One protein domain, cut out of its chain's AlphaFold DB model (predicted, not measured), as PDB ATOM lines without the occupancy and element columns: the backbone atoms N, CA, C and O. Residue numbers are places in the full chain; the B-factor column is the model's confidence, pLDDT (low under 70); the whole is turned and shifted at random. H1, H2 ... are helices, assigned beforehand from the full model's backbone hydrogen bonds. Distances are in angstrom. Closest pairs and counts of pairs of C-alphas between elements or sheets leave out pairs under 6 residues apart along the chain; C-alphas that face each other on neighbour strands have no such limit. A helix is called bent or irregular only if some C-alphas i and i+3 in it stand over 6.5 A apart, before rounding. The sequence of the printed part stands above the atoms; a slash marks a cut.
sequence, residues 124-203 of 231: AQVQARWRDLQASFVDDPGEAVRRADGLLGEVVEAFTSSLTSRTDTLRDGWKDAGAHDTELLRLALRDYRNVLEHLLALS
ATOM      1  N   ALA A 124     182.534 336.541 178.218       88.00
ATOM      2  CA  ALA A 124     182.451 337.906 177.711       88.00
ATOM      3  C   ALA A 124     181.257 338.072 176.756       88.00
ATOM      4  O   ALA A 124     180.604 339.115 176.781       88.00
ATOM      5  N   GLN A 125     180.903 337.041 175.981       88.88
ATOM      6  CA  GLN A 125     179.697 337.043 175.149       88.88
ATOM      7  C   GLN A 125     178.420 337.084 176.003       88.88
ATOM      8  O   GLN A 125     177.531 337.897 175.736       88.88
ATOM      9  N   VAL A 126     178.336 336.256 177.050       90.25
ATOM     10  CA  VAL A 126     177.205 336.268 177.998       90.25
ATOM     11  C   VAL A 126     177.112 337.626 178.699       90.25
ATOM     12  O   VAL A 126     176.035 338.219 178.769       90.25
ATOM     13  N   GLN A 127     178.247 338.174 179.149       91.06
ATOM     14  CA  GLN A 127     178.298 339.488 179.787       91.06
ATOM     15  C   GLN A 127     177.906 340.627 178.831       91.06
ATOM     16  O   GLN A 127     177.231 341.560 179.262       91.06
ATOM     17  N   ALA A 128     178.272 340.561 177.547       94.56
ATOM     18  CA  ALA A 128     177.852 341.541 176.545       94.56
ATOM     19  C   ALA A 128     176.325 341.539 176.371       94.56
ATOM     20  O   ALA A 128     175.695 342.574 176.584       94.56
ATOM     21  N   ARG A 129     175.722 340.363 176.128       93.44
ATOM     22  CA  ARG A 129     174.257 340.211 176.034       93.44
ATOM     23  C   ARG A 129     173.553 340.725 177.293       93.44
ATOM     24  O   ARG A 129     172.548 341.422 177.195       93.44
ATOM     25  N   TRP A 130     174.095 340.432 178.476       95.88
ATOM     26  CA  TRP A 130     173.556 340.933 179.741       95.88
ATOM     27  C   TRP A 130     173.550 342.470 179.819       95.88
ATOM     28  O   TRP A 130     172.558 343.056 180.253       95.88
ATOM     29  N   ARG A 131     174.613 343.145 179.358       96.50
ATOM     30  CA  ARG A 131     174.668 344.619 179.326       96.50
ATOM     31  C   ARG A 131     173.655 345.222 178.352       96.50
ATOM     32  O   ARG A 131     173.043 346.233 178.690       96.50
ATOM     33  N   ASP A 132     173.443 344.594 177.198       95.31
ATOM     34  CA  ASP A 132     172.430 345.035 176.230       95.31
ATOM     35  C   ASP A 132     171.012 344.922 176.821       95.31
ATOM     36  O   ASP A 132     170.193 345.835 176.685       95.31
ATOM     37  N   LEU A 133     170.737 343.847 177.569       95.81
ATOM     38  CA  LEU A 133     169.474 343.674 178.292       95.81
ATOM     39  C   LEU A 133     169.278 344.727 179.389       95.81
ATOM     40  O   LEU A 133     168.198 345.316 179.475       95.81
ATOM     41  N   GLN A 134     170.323 345.026 180.171       95.62
ATOM     42  CA  GLN A 134     170.300 346.104 181.167       95.62
ATOM     43  C   GLN A 134     170.013 347.477 180.542       95.62
ATOM     44  O   GLN A 134     169.292 348.270 181.144       95.62
ATOM     45  N   ALA A 135     170.536 347.755 179.343       96.19
ATOM     46  CA  ALA A 135     170.214 348.981 178.616       96.19
ATOM     47  C   ALA A 135     168.735 349.008 178.184       96.19
ATOM     48  O   ALA A 135     168.053 350.007 178.405       96.19
ATOM     49  N   SER A 136     168.213 347.896 177.651       95.25
ATOM     50  CA  SER A 136     166.826 347.809 177.163       95.25
ATOM     51  C   SER A 136     165.745 347.912 178.251       95.25
ATOM     52  O   SER A 136     164.605 348.259 177.948       95.25
ATOM     53  N   PHE A 137     166.094 347.656 179.518       97.25
ATOM     54  CA  PHE A 137     165.161 347.716 180.651       97.25
ATOM     55  C   PHE A 137     164.536 349.104 180.865       97.25
ATOM     56  O   PHE A 137     163.432 349.201 181.397       97.25
ATOM     57  N   VAL A 138     165.225 350.176 180.461       96.75
ATOM     58  CA  VAL A 138     164.727 351.555 180.609       96.75
ATOM     59  C   VAL A 138     163.566 351.844 179.647       96.75
ATOM     60  O   VAL A 138     162.665 352.601 180.006       96.75
ATOM     61  N   ASP A 139     163.567 351.218 178.466       97.44
ATOM     62  CA  ASP A 139     162.553 351.408 177.423       97.44
ATOM     63  C   ASP A 139     161.413 350.375 177.510       97.44
ATOM     64  O   ASP A 139     160.240 350.739 177.421       97.44
ATOM     65  N   ASP A 140     161.739 349.091 177.713       96.44
ATOM     66  CA  ASP A 140     160.764 348.009 177.911       96.44
ATOM     67  C   ASP A 140     161.219 347.059 179.038       96.44
ATOM     68  O   ASP A 140     161.896 346.052 178.788       96.44
ATOM     69  N   PRO A 141     160.833 347.332 180.299       96.06
ATOM     70  CA  PRO A 141     161.205 346.481 181.427       96.06
ATOM     71  C   PRO A 141     160.562 345.085 181.357       96.06
ATOM     72  O   PRO A 141     161.079 344.145 181.958       96.06
ATOM     73  N   GLY A 142     159.448 344.923 180.632       96.88
ATOM     74  CA  GLY A 142     158.732 343.653 180.523       96.88
ATOM     75  C   GLY A 142     159.425 342.671 179.579       96.88
ATOM     76  O   GLY A 142     159.619 341.508 179.935       96.88
ATOM     77  N   GLU A 143     159.819 343.130 178.391       97.06
ATOM     78  CA  GLU A 143     160.648 342.343 177.470       97.06
ATOM     79  C   GLU A 143     162.064 342.127 178.011       97.06
ATOM     80  O   GLU A 143     162.585 341.018 177.893       97.06
ATOM     81  N   ALA A 144     162.681 343.139 178.635       97.38
ATOM     82  CA  ALA A 144     164.032 343.013 179.179       97.38
ATOM     83  C   ALA A 144     164.135 341.880 180.215       97.38
ATOM     84  O   ALA A 144     165.053 341.065 180.140       97.38
ATOM     85  N   VAL A 145     163.161 341.768 181.130       97.12
ATOM     86  CA  VAL A 145     163.119 340.676 182.119       97.12
ATOM     87  C   VAL A 145     162.850 339.316 181.463       97.12
ATOM     88  O   VAL A 145     163.532 338.353 181.801       97.12
ATOM     89  N   ARG A 146     161.937 339.221 180.481       97.62
ATOM     90  CA  ARG A 146     161.702 337.959 179.740       97.62
ATOM     91  C   ARG A 146     162.956 337.453 179.025       97.62
ATOM     92  O   ARG A 146     163.224 336.258 179.012       97.62
ATOM     93  N   ARG A 147     163.737 338.358 178.432       96.88
ATOM     94  CA  ARG A 147     164.985 338.007 177.739       96.88
ATOM     95  C   ARG A 147     166.130 337.710 178.710       96.88
ATOM     96  O   ARG A 147     166.975 336.882 178.394       96.88
ATOM     97  N   ALA A 148     166.146 338.343 179.885       96.44
ATOM     98  CA  ALA A 148     167.087 338.027 180.960       96.44
ATOM     99  C   ALA A 148     166.867 336.614 181.524       96.44
ATOM    100  O   ALA A 148     167.839 335.891 181.731       96.44
ATOM    101  N   ASP A 149     165.607 336.212 181.707       96.38
ATOM    102  CA  ASP A 149     165.219 334.849 182.089       96.38
ATOM    103  C   ASP A 149     165.681 333.820 181.040       96.38
ATOM    104  O   ASP A 149     166.380 332.865 181.374       96.38
ATOM    105  N   GLY A 150     165.422 334.084 179.751       96.31
ATOM    106  CA  GLY A 150     165.911 333.248 178.647       96.31
ATOM    107  C   GLY A 150     167.441 333.123 178.591       96.31
ATOM    108  O   GLY A 150     167.956 332.014 178.474       96.31
ATOM    109  N   LEU A 151     168.175 334.234 178.746       95.00
ATOM    110  CA  LEU A 151     169.644 334.225 178.779       95.00
ATOM    111  C   LEU A 151     170.189 333.415 179.966       95.00
ATOM    112  O   LEU A 151     171.175 332.698 179.814       95.00
ATOM    113  N   LEU A 152     169.556 333.510 181.140       93.31
ATOM    114  CA  LEU A 152     169.927 332.690 182.293       93.31
ATOM    115  C   LEU A 152     169.640 331.203 182.032       93.31
ATOM    116  O   LEU A 152     170.470 330.364 182.375       93.31
ATOM    117  N   GLY A 153     168.516 330.887 181.382       94.88
ATOM    118  CA  GLY A 153     168.179 329.537 180.928       94.88
ATOM    119  C   GLY A 153     169.252 328.933 180.017       94.88
ATOM    120  O   GLY A 153     169.751 327.852 180.322       94.88
ATOM    121  N   GLU A 154     169.675 329.660 178.972       93.31
ATOM    122  CA  GLU A 154     170.767 329.246 178.069       93.31
ATOM    123  C   GLU A 154     172.060 328.918 178.842       93.31
ATOM    124  O   GLU A 154     172.692 327.889 178.599       93.31
ATOM    125  N   VAL A 155     172.445 329.772 179.798       91.50
ATOM    126  CA  VAL A 155     173.675 329.602 180.594       91.50
ATOM    127  C   VAL A 155     173.577 328.403 181.543       91.50
ATOM    128  O   VAL A 155     174.539 327.643 181.674       91.50
ATOM    129  N   VAL A 156     172.428 328.202 182.196       90.88
ATOM    130  CA  VAL A 156     172.190 327.056 183.092       90.88
ATOM    131  C   VAL A 156     172.156 325.741 182.311       90.88
ATOM    132  O   VAL A 156     172.714 324.745 182.778       90.88
ATOM    133  N   GLU A 157     171.559 325.726 181.117       92.06
ATOM    134  CA  GLU A 157     171.553 324.561 180.227       92.06
ATOM    135  C   GLU A 157     172.974 324.216 179.760       92.06
ATOM    136  O   GLU A 157     173.407 323.072 179.916       92.06
ATOM    137  N   ALA A 158     173.739 325.204 179.283       88.56
ATOM    138  CA  ALA A 158     175.125 325.015 178.855       88.56
ATOM    139  C   ALA A 158     176.031 324.520 180.000       88.56
ATOM    140  O   ALA A 158     176.804 323.576 179.817       88.56
ATOM    141  N   PHE A 159     175.898 325.101 181.198       87.06
ATOM    142  CA  PHE A 159     176.621 324.662 182.396       87.06
ATOM    143  C   PHE A 159     176.266 323.221 182.789       87.06
ATOM    144  O   PHE A 159     177.156 322.403 183.030       87.06
ATOM    145  N   THR A 160     174.974 322.881 182.804       89.38
ATOM    146  CA  THR A 160     174.511 321.525 183.141       89.38
ATOM    147  C   THR A 160     175.002 320.506 182.112       89.38
ATOM    148  O   THR A 160     175.505 319.452 182.491       89.38
ATOM    149  N   SER A 161     174.933 320.836 180.818       90.06
ATOM    150  CA  SER A 161     175.427 319.989 179.728       90.06
ATOM    151  C   SER A 161     176.933 319.718 179.843       90.06
ATOM    152  O   SER A 161     177.359 318.562 179.788       90.06
ATOM    153  N   SER A 162     177.733 320.761 180.103       87.69
ATOM    154  CA  SER A 162     179.177 320.641 180.341       87.69
ATOM    155  C   SER A 162     179.488 319.747 181.549       87.69
ATOM    156  O   SER A 162     180.309 318.829 181.459       87.69
ATOM    157  N   LEU A 163     178.773 319.940 182.665       86.19
ATOM    158  CA  LEU A 163     178.948 319.136 183.875       86.19
ATOM    159  C   LEU A 163     178.570 317.661 183.659       86.19
ATOM    160  O   LEU A 163     179.296 316.774 184.120       86.19
ATOM    161  N   THR A 164     177.483 317.381 182.935       88.69
ATOM    162  CA  THR A 164     177.090 316.016 182.555       88.69
ATOM    163  C   THR A 164     178.150 315.374 181.662       88.69
ATOM    164  O   THR A 164     178.658 314.313 182.014       88.69
ATOM    165  N   SER A 165     178.577 316.052 180.592       89.12
ATOM    166  CA  SER A 165     179.624 315.580 179.671       89.12
ATOM    167  C   SER A 165     180.932 315.229 180.397       89.12
ATOM    168  O   SER A 165     181.503 314.149 180.205       89.12
ATOM    169  N   ARG A 166     181.374 316.090 181.325       85.50
ATOM    170  CA  ARG A 166     182.564 315.839 182.152       85.50
ATOM    171  C   ARG A 166     182.361 314.671 183.124       85.50
ATOM    172  O   ARG A 166     183.270 313.865 183.303       85.50
ATOM    173  N   THR A 167     181.178 314.549 183.724       86.25
ATOM    174  CA  THR A 167     180.836 313.441 184.636       86.25
ATOM    175  C   THR A 167     180.770 312.097 183.910       86.25
ATOM    176  O   THR A 167     181.190 311.082 184.466       86.25
ATOM    177  N   ASP A 168     180.274 312.084 182.673       89.12
ATOM    178  CA  ASP A 168     180.201 310.895 181.825       89.12
ATOM    179  C   ASP A 168     181.596 310.486 181.331       89.12
ATOM    180  O   ASP A 168     181.965 309.324 181.476       89.12
ATOM    181  N   THR A 169     182.432 311.447 180.916       87.25
ATOM    182  CA  THR A 169     183.855 311.213 180.590       87.25
ATOM    183  C   THR A 169     184.605 310.563 181.760       87.25
ATOM    184  O   THR A 169     185.323 309.581 181.575       87.25
ATOM    185  N   LEU A 170     184.405 311.072 182.984       86.56
ATOM    186  CA  LEU A 170     184.962 310.460 184.194       86.56
ATOM    187  C   LEU A 170     184.412 309.051 184.425       86.56
ATOM    188  O   LEU A 170     185.173 308.158 184.786       86.56
ATOM    189  N   ARG A 171     183.106 308.843 184.216       86.94
ATOM    190  CA  ARG A 171     182.442 307.550 184.423       86.94
ATOM    191  C   ARG A 171     182.980 306.472 183.492       86.94
ATOM    192  O   ARG A 171     183.218 305.347 183.927       86.94
ATOM    193  N   ASP A 172     183.155 306.807 182.225       86.62
ATOM    194  CA  ASP A 172     183.586 305.848 181.215       86.62
ATOM    195  C   ASP A 172     185.077 305.495 181.388       86.62
ATOM    196  O   ASP A 172     185.443 304.331 181.243       86.62
ATOM    197  N   GLY A 173     185.902 306.433 181.874       81.62
ATOM    198  CA  GLY A 173     187.318 306.198 182.190       81.62
ATOM    199  C   GLY A 173     187.610 305.130 183.261       81.62
ATOM    200  O   GLY A 173     188.709 304.579 183.263       81.62
ATOM    201  N   TRP A 174     186.660 304.800 184.151       82.50
ATOM    202  CA  TRP A 174     186.822 303.717 185.143       82.50
ATOM    203  C   TRP A 174     185.864 302.537 184.975       82.50
ATOM    204  O   TRP A 174     186.161 301.456 185.485       82.50
ATOM    205  N   LYS A 175     184.740 302.686 184.259       83.50
ATOM    206  CA  LYS A 175     183.848 301.555 183.947       83.50
ATOM    207  C   LYS A 175     184.595 300.413 183.257       83.50
ATOM    208  O   LYS A 175     184.413 299.258 183.635       83.50
ATOM    209  N   ASP A 176     185.448 300.753 182.293       76.31
ATOM    210  CA  ASP A 176     186.189 299.777 181.487       76.31
ATOM    211  C   ASP A 176     187.422 299.207 182.215       76.31
ATOM    212  O   ASP A 176     187.923 298.147 181.845       76.31
ATOM    213  N   ALA A 177     187.884 299.857 183.294       72.00
ATOM    214  CA  ALA A 177     189.003 299.390 184.120       72.00
ATOM    215  C   ALA A 177     188.665 298.124 184.940       72.00
ATOM    216  O   ALA A 177     189.550 297.348 185.313       72.00
ATOM    217  N   GLY A 178     187.376 297.909 185.225       66.88
ATOM    218  CA  GLY A 178     186.886 296.801 186.042       66.88
ATOM    219  C   GLY A 178     187.323 296.864 187.513       66.88
ATOM    220  O   GLY A 178     188.111 297.701 187.943       66.88
ATOM    221  N   ALA A 179     186.825 295.928 188.324       67.31
ATOM    222  CA  ALA A 179     187.098 295.885 189.769       67.31
ATOM    223  C   ALA A 179     188.530 295.432 190.144       67.31
ATOM    224  O   ALA A 179     188.819 295.215 191.319       67.31
ATOM    225  N   HIS A 180     189.411 295.236 189.158       69.50
ATOM    226  CA  HIS A 180     190.748 294.667 189.350       69.50
ATOM    227  C   HIS A 180     191.873 295.702 189.239       69.50
ATOM    228  O   HIS A 180     192.908 295.517 189.879       69.50
ATOM    229  N   ASP A 181     191.676 296.805 188.509       84.25
ATOM    230  CA  ASP A 181     192.678 297.868 188.422       84.25
ATOM    231  C   ASP A 181     192.471 298.921 189.521       84.25
ATOM    232  O   ASP A 181     191.870 299.986 189.350       84.25
ATOM    233  N   THR A 182     192.955 298.582 190.717       88.94
ATOM    234  CA  THR A 182     192.826 299.455 191.894       88.94
ATOM    235  C   THR A 182     193.614 300.764 191.788       88.94
ATOM    236  O   THR A 182     193.306 301.695 192.531       88.94
ATOM    237  N   GLU A 183     194.583 300.877 190.871       89.25
ATOM    238  CA  GLU A 183     195.265 302.148 190.612       89.25
ATOM    239  C   GLU A 183     194.371 303.070 189.778       89.25
ATOM    240  O   GLU A 183     194.141 304.212 190.183       89.25
ATOM    241  N   LEU A 184     193.763 302.570 188.693       85.88
ATOM    242  CA  LEU A 184     192.791 303.339 187.904       85.88
ATOM    243  C   LEU A 184     191.610 303.828 188.758       85.88
ATOM    244  O   LEU A 184     191.213 304.990 188.648       85.88
ATOM    245  N   LEU A 185     191.115 303.007 189.691       88.00
ATOM    246  CA  LEU A 185     190.074 303.421 190.644       88.00
ATOM    247  C   LEU A 185     190.528 304.550 191.595       88.00
ATOM    248  O   LEU A 185     189.718 305.408 191.954       88.00
ATOM    249  N   ARG A 186     191.812 304.606 191.987       89.94
ATOM    250  CA  ARG A 186     192.352 305.721 192.792       89.94
ATOM    251  C   ARG A 186     192.484 307.008 191.986       89.94
ATOM    252  O   ARG A 186     192.193 308.070 192.538       89.94
ATOM    253  N   LEU A 187     192.905 306.931 190.719       89.69
ATOM    254  CA  LEU A 187     192.926 308.099 189.833       89.69
ATOM    255  C   LEU A 187     191.504 308.637 189.626       89.69
ATOM    256  O   LEU A 187     191.257 309.801 189.927       89.69
ATOM    257  N   ALA A 188     190.548 307.776 189.269       89.06
ATOM    258  CA  ALA A 188     189.152 308.171 189.096       89.06
ATOM    259  C   ALA A 188     188.576 308.869 190.343       89.06
ATOM    260  O   ALA A 188     187.972 309.936 190.240       89.06
ATOM    261  N   LEU A 189     188.815 308.329 191.547       89.69
ATOM    262  CA  LEU A 189     188.378 308.958 192.799       89.69
ATOM    263  C   LEU A 189     189.062 310.315 193.065       89.69
ATOM    264  O   LEU A 189     188.464 311.200 193.684       89.69
ATOM    265  N   ARG A 190     190.309 310.506 192.617       89.50
ATOM    266  CA  ARG A 190     191.003 311.800 192.689       89.50
ATOM    267  C   ARG A 190     190.373 312.823 191.743       89.50
ATOM    268  O   ARG A 190     190.193 313.969 192.152       89.50
ATOM    269  N   ASP A 191     189.986 312.404 190.546       86.88
ATOM    270  CA  ASP A 191     189.385 313.285 189.546       86.88
ATOM    271  C   ASP A 191     187.946 313.679 189.921       86.88
ATOM    272  O   ASP A 191     187.595 314.858 189.841       86.88
ATOM    273  N   TYR A 192     187.141 312.750 190.460       90.19
ATOM    274  CA  TYR A 192     185.841 313.086 191.064       90.19
ATOM    275  C   TYR A 192     185.978 314.099 192.200       90.19
ATOM    276  O   TYR A 192     185.201 315.050 192.267       90.19
ATOM    277  N   ARG A 193     186.975 313.926 193.078       89.62
ATOM    278  CA  ARG A 193     187.250 314.884 194.155       89.62
ATOM    279  C   ARG A 193     187.571 316.264 193.589       89.62
ATOM    280  O   ARG A 193     186.986 317.230 194.047       89.62
ATOM    281  N   ASN A 194     188.433 316.360 192.572       86.94
ATOM    282  CA  ASN A 194     188.754 317.641 191.939       86.94
ATOM    283  C   ASN A 194     187.497 318.355 191.405       86.94
ATOM    284  O   ASN A 194     187.323 319.545 191.656       86.94
ATOM    285  N   VAL A 195     186.585 317.628 190.746       85.19
ATOM    286  CA  VAL A 195     185.294 318.190 190.307       85.19
ATOM    287  C   VAL A 195     184.445 318.661 191.490       85.19
ATOM    288  O   VAL A 195     183.910 319.767 191.437       85.19
ATOM    289  N   LEU A 196     184.341 317.868 192.563       87.00
ATOM    290  CA  LEU A 196     183.586 318.248 193.762       87.00
ATOM    291  C   LEU A 196     184.162 319.497 194.441       87.00
ATOM    292  O   LEU A 196     183.400 320.416 194.718       87.00
ATOM    293  N   GLU A 197     185.477 319.569 194.658       87.56
ATOM    294  CA  GLU A 197     186.122 320.743 195.265       87.56
ATOM    295  C   GLU A 197     185.889 322.009 194.431       87.56
ATOM    296  O   GLU A 197     185.646 323.078 194.984       87.56
ATOM    297  N   HIS A 198     185.893 321.906 193.096       82.56
ATOM    298  CA  HIS A 198     185.624 323.056 192.227       82.56
ATOM    299  C   HIS A 198     184.152 323.498 192.303       82.56
ATOM    300  O   HIS A 198     183.883 324.695 192.358       82.56
ATOM    301  N   LEU A 199     183.197 322.560 192.364       85.62
ATOM    302  CA  LEU A 199     181.780 322.883 192.587       85.62
ATOM    303  C   LEU A 199     181.552 323.507 193.973       85.62
ATOM    304  O   LEU A 199     180.813 324.485 194.096       85.62
ATOM    305  N   LEU A 200     182.220 322.986 195.006       87.38
ATOM    306  CA  LEU A 200     182.164 323.531 196.359       87.38
ATOM    307  C   LEU A 200     182.758 324.943 196.411       87.38
ATOM    308  O   LEU A 200     182.092 325.831 196.933       87.38
ATOM    309  N   ALA A 201     183.915 325.187 195.791       84.31
ATOM    310  CA  ALA A 201     184.530 326.515 195.685       84.31
ATOM    311  C   ALA A 201     183.690 327.519 194.869       84.31
ATOM    312  O   ALA A 201     183.737 328.719 195.135       84.31
ATOM    313  N   LEU A 202     182.896 327.046 193.901       81.38
ATOM    314  CA  LEU A 202     181.953 327.886 193.155       81.38
ATOM    315  C   LEU A 202     180.700 328.228 193.988       81.38
ATOM    316  O   LEU A 202     180.144 329.314 193.848       81.38
ATOM    317  N   SER A 203     180.267 327.315 194.866       77.38
ATOM    318  CA  SER A 203     179.106 327.501 195.753       77.38
ATOM    319  C   SER A 203     179.423 328.279 197.041       77.38
ATOM    320  O   SER A 203     178.599 329.055 197.528       77.38
TER     321      SER A 203
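Overview. This is residues 124 to 203 of the 231 residues of an uncharacterized protein of Nonomuraea sp. KC401 (UniProt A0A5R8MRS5). One long helix, H2, makes the length of a rod, and a shorter helix folds back along it at each end: H1 at the end where H2 begins, H3 at the end where H2 finishes. H1 and H3 are apart, and between the two contacts residues 156 to 162 of H2 stand free. The printed part has 80 residues with three named helices, in the order H1, H2, H3, and no named strand; its class is all helix. It is extended, with a radius of gyration of the C-alphas of 19.6 A, and the C-alphas span 64 by 22 by 17 A along their three main axes.

Along the chain. H1 is residues 124 to 136, 18.5 A from first to last C-alpha, and begins at Ala 124 with its C-alpha at (182.451, 337.906, 177.711). H2 is residues 141 to 175, the longest helix with 35 residues and 50.4 A; its first C-alpha, that of Pro 141, is at (161.205, 346.481, 181.427). H3 is residues 182 to 203, 31.5 A long, and ends at Ser 203 with its C-alpha at (179.106, 327.501, 195.753). No helix is bent or irregular.

Arrangement. H1 and H2 touch and form a helical hairpin. Their closest C-alphas, those of Leu 133 and Ala 144, are 5.6 A apart. Their lines stand at a shallow tilt of 18 degrees, and they run opposite ways. H2 touches H1 with residues 144 to 155 alone. H2 and H3 also touch and form a second helical hairpin, with the closest C-alphas, those of Trp 174 and Ala 188, 6.4 A apart. They run opposite ways at a shallow tilt of 16 degrees. Here H2 touches with residues 170 to 174 alone and H3 with residues 184 to 192 alone. H1 and H3 are apart. In H1 and H3 every pair of O i and N i+4 is within hydrogen-bond range; in H2 it is 30 of 31.

Size, cuts and confidence. The outline is a rod. The two C-alphas farthest apart are those of Asp 139 and His 180, at 64.5 A, while the first and last printed C-alphas, of Ala 124 and Ser 203, are 21.1 A apart. The link from H1 to H2, four residues, is tight; the link from H2 to H3, six residues, is short; no link is long. The printed part has no cut. Mean pLDDT of the printed part is 89.2, and residues 178 to 180, between H2 and H3, are under 70.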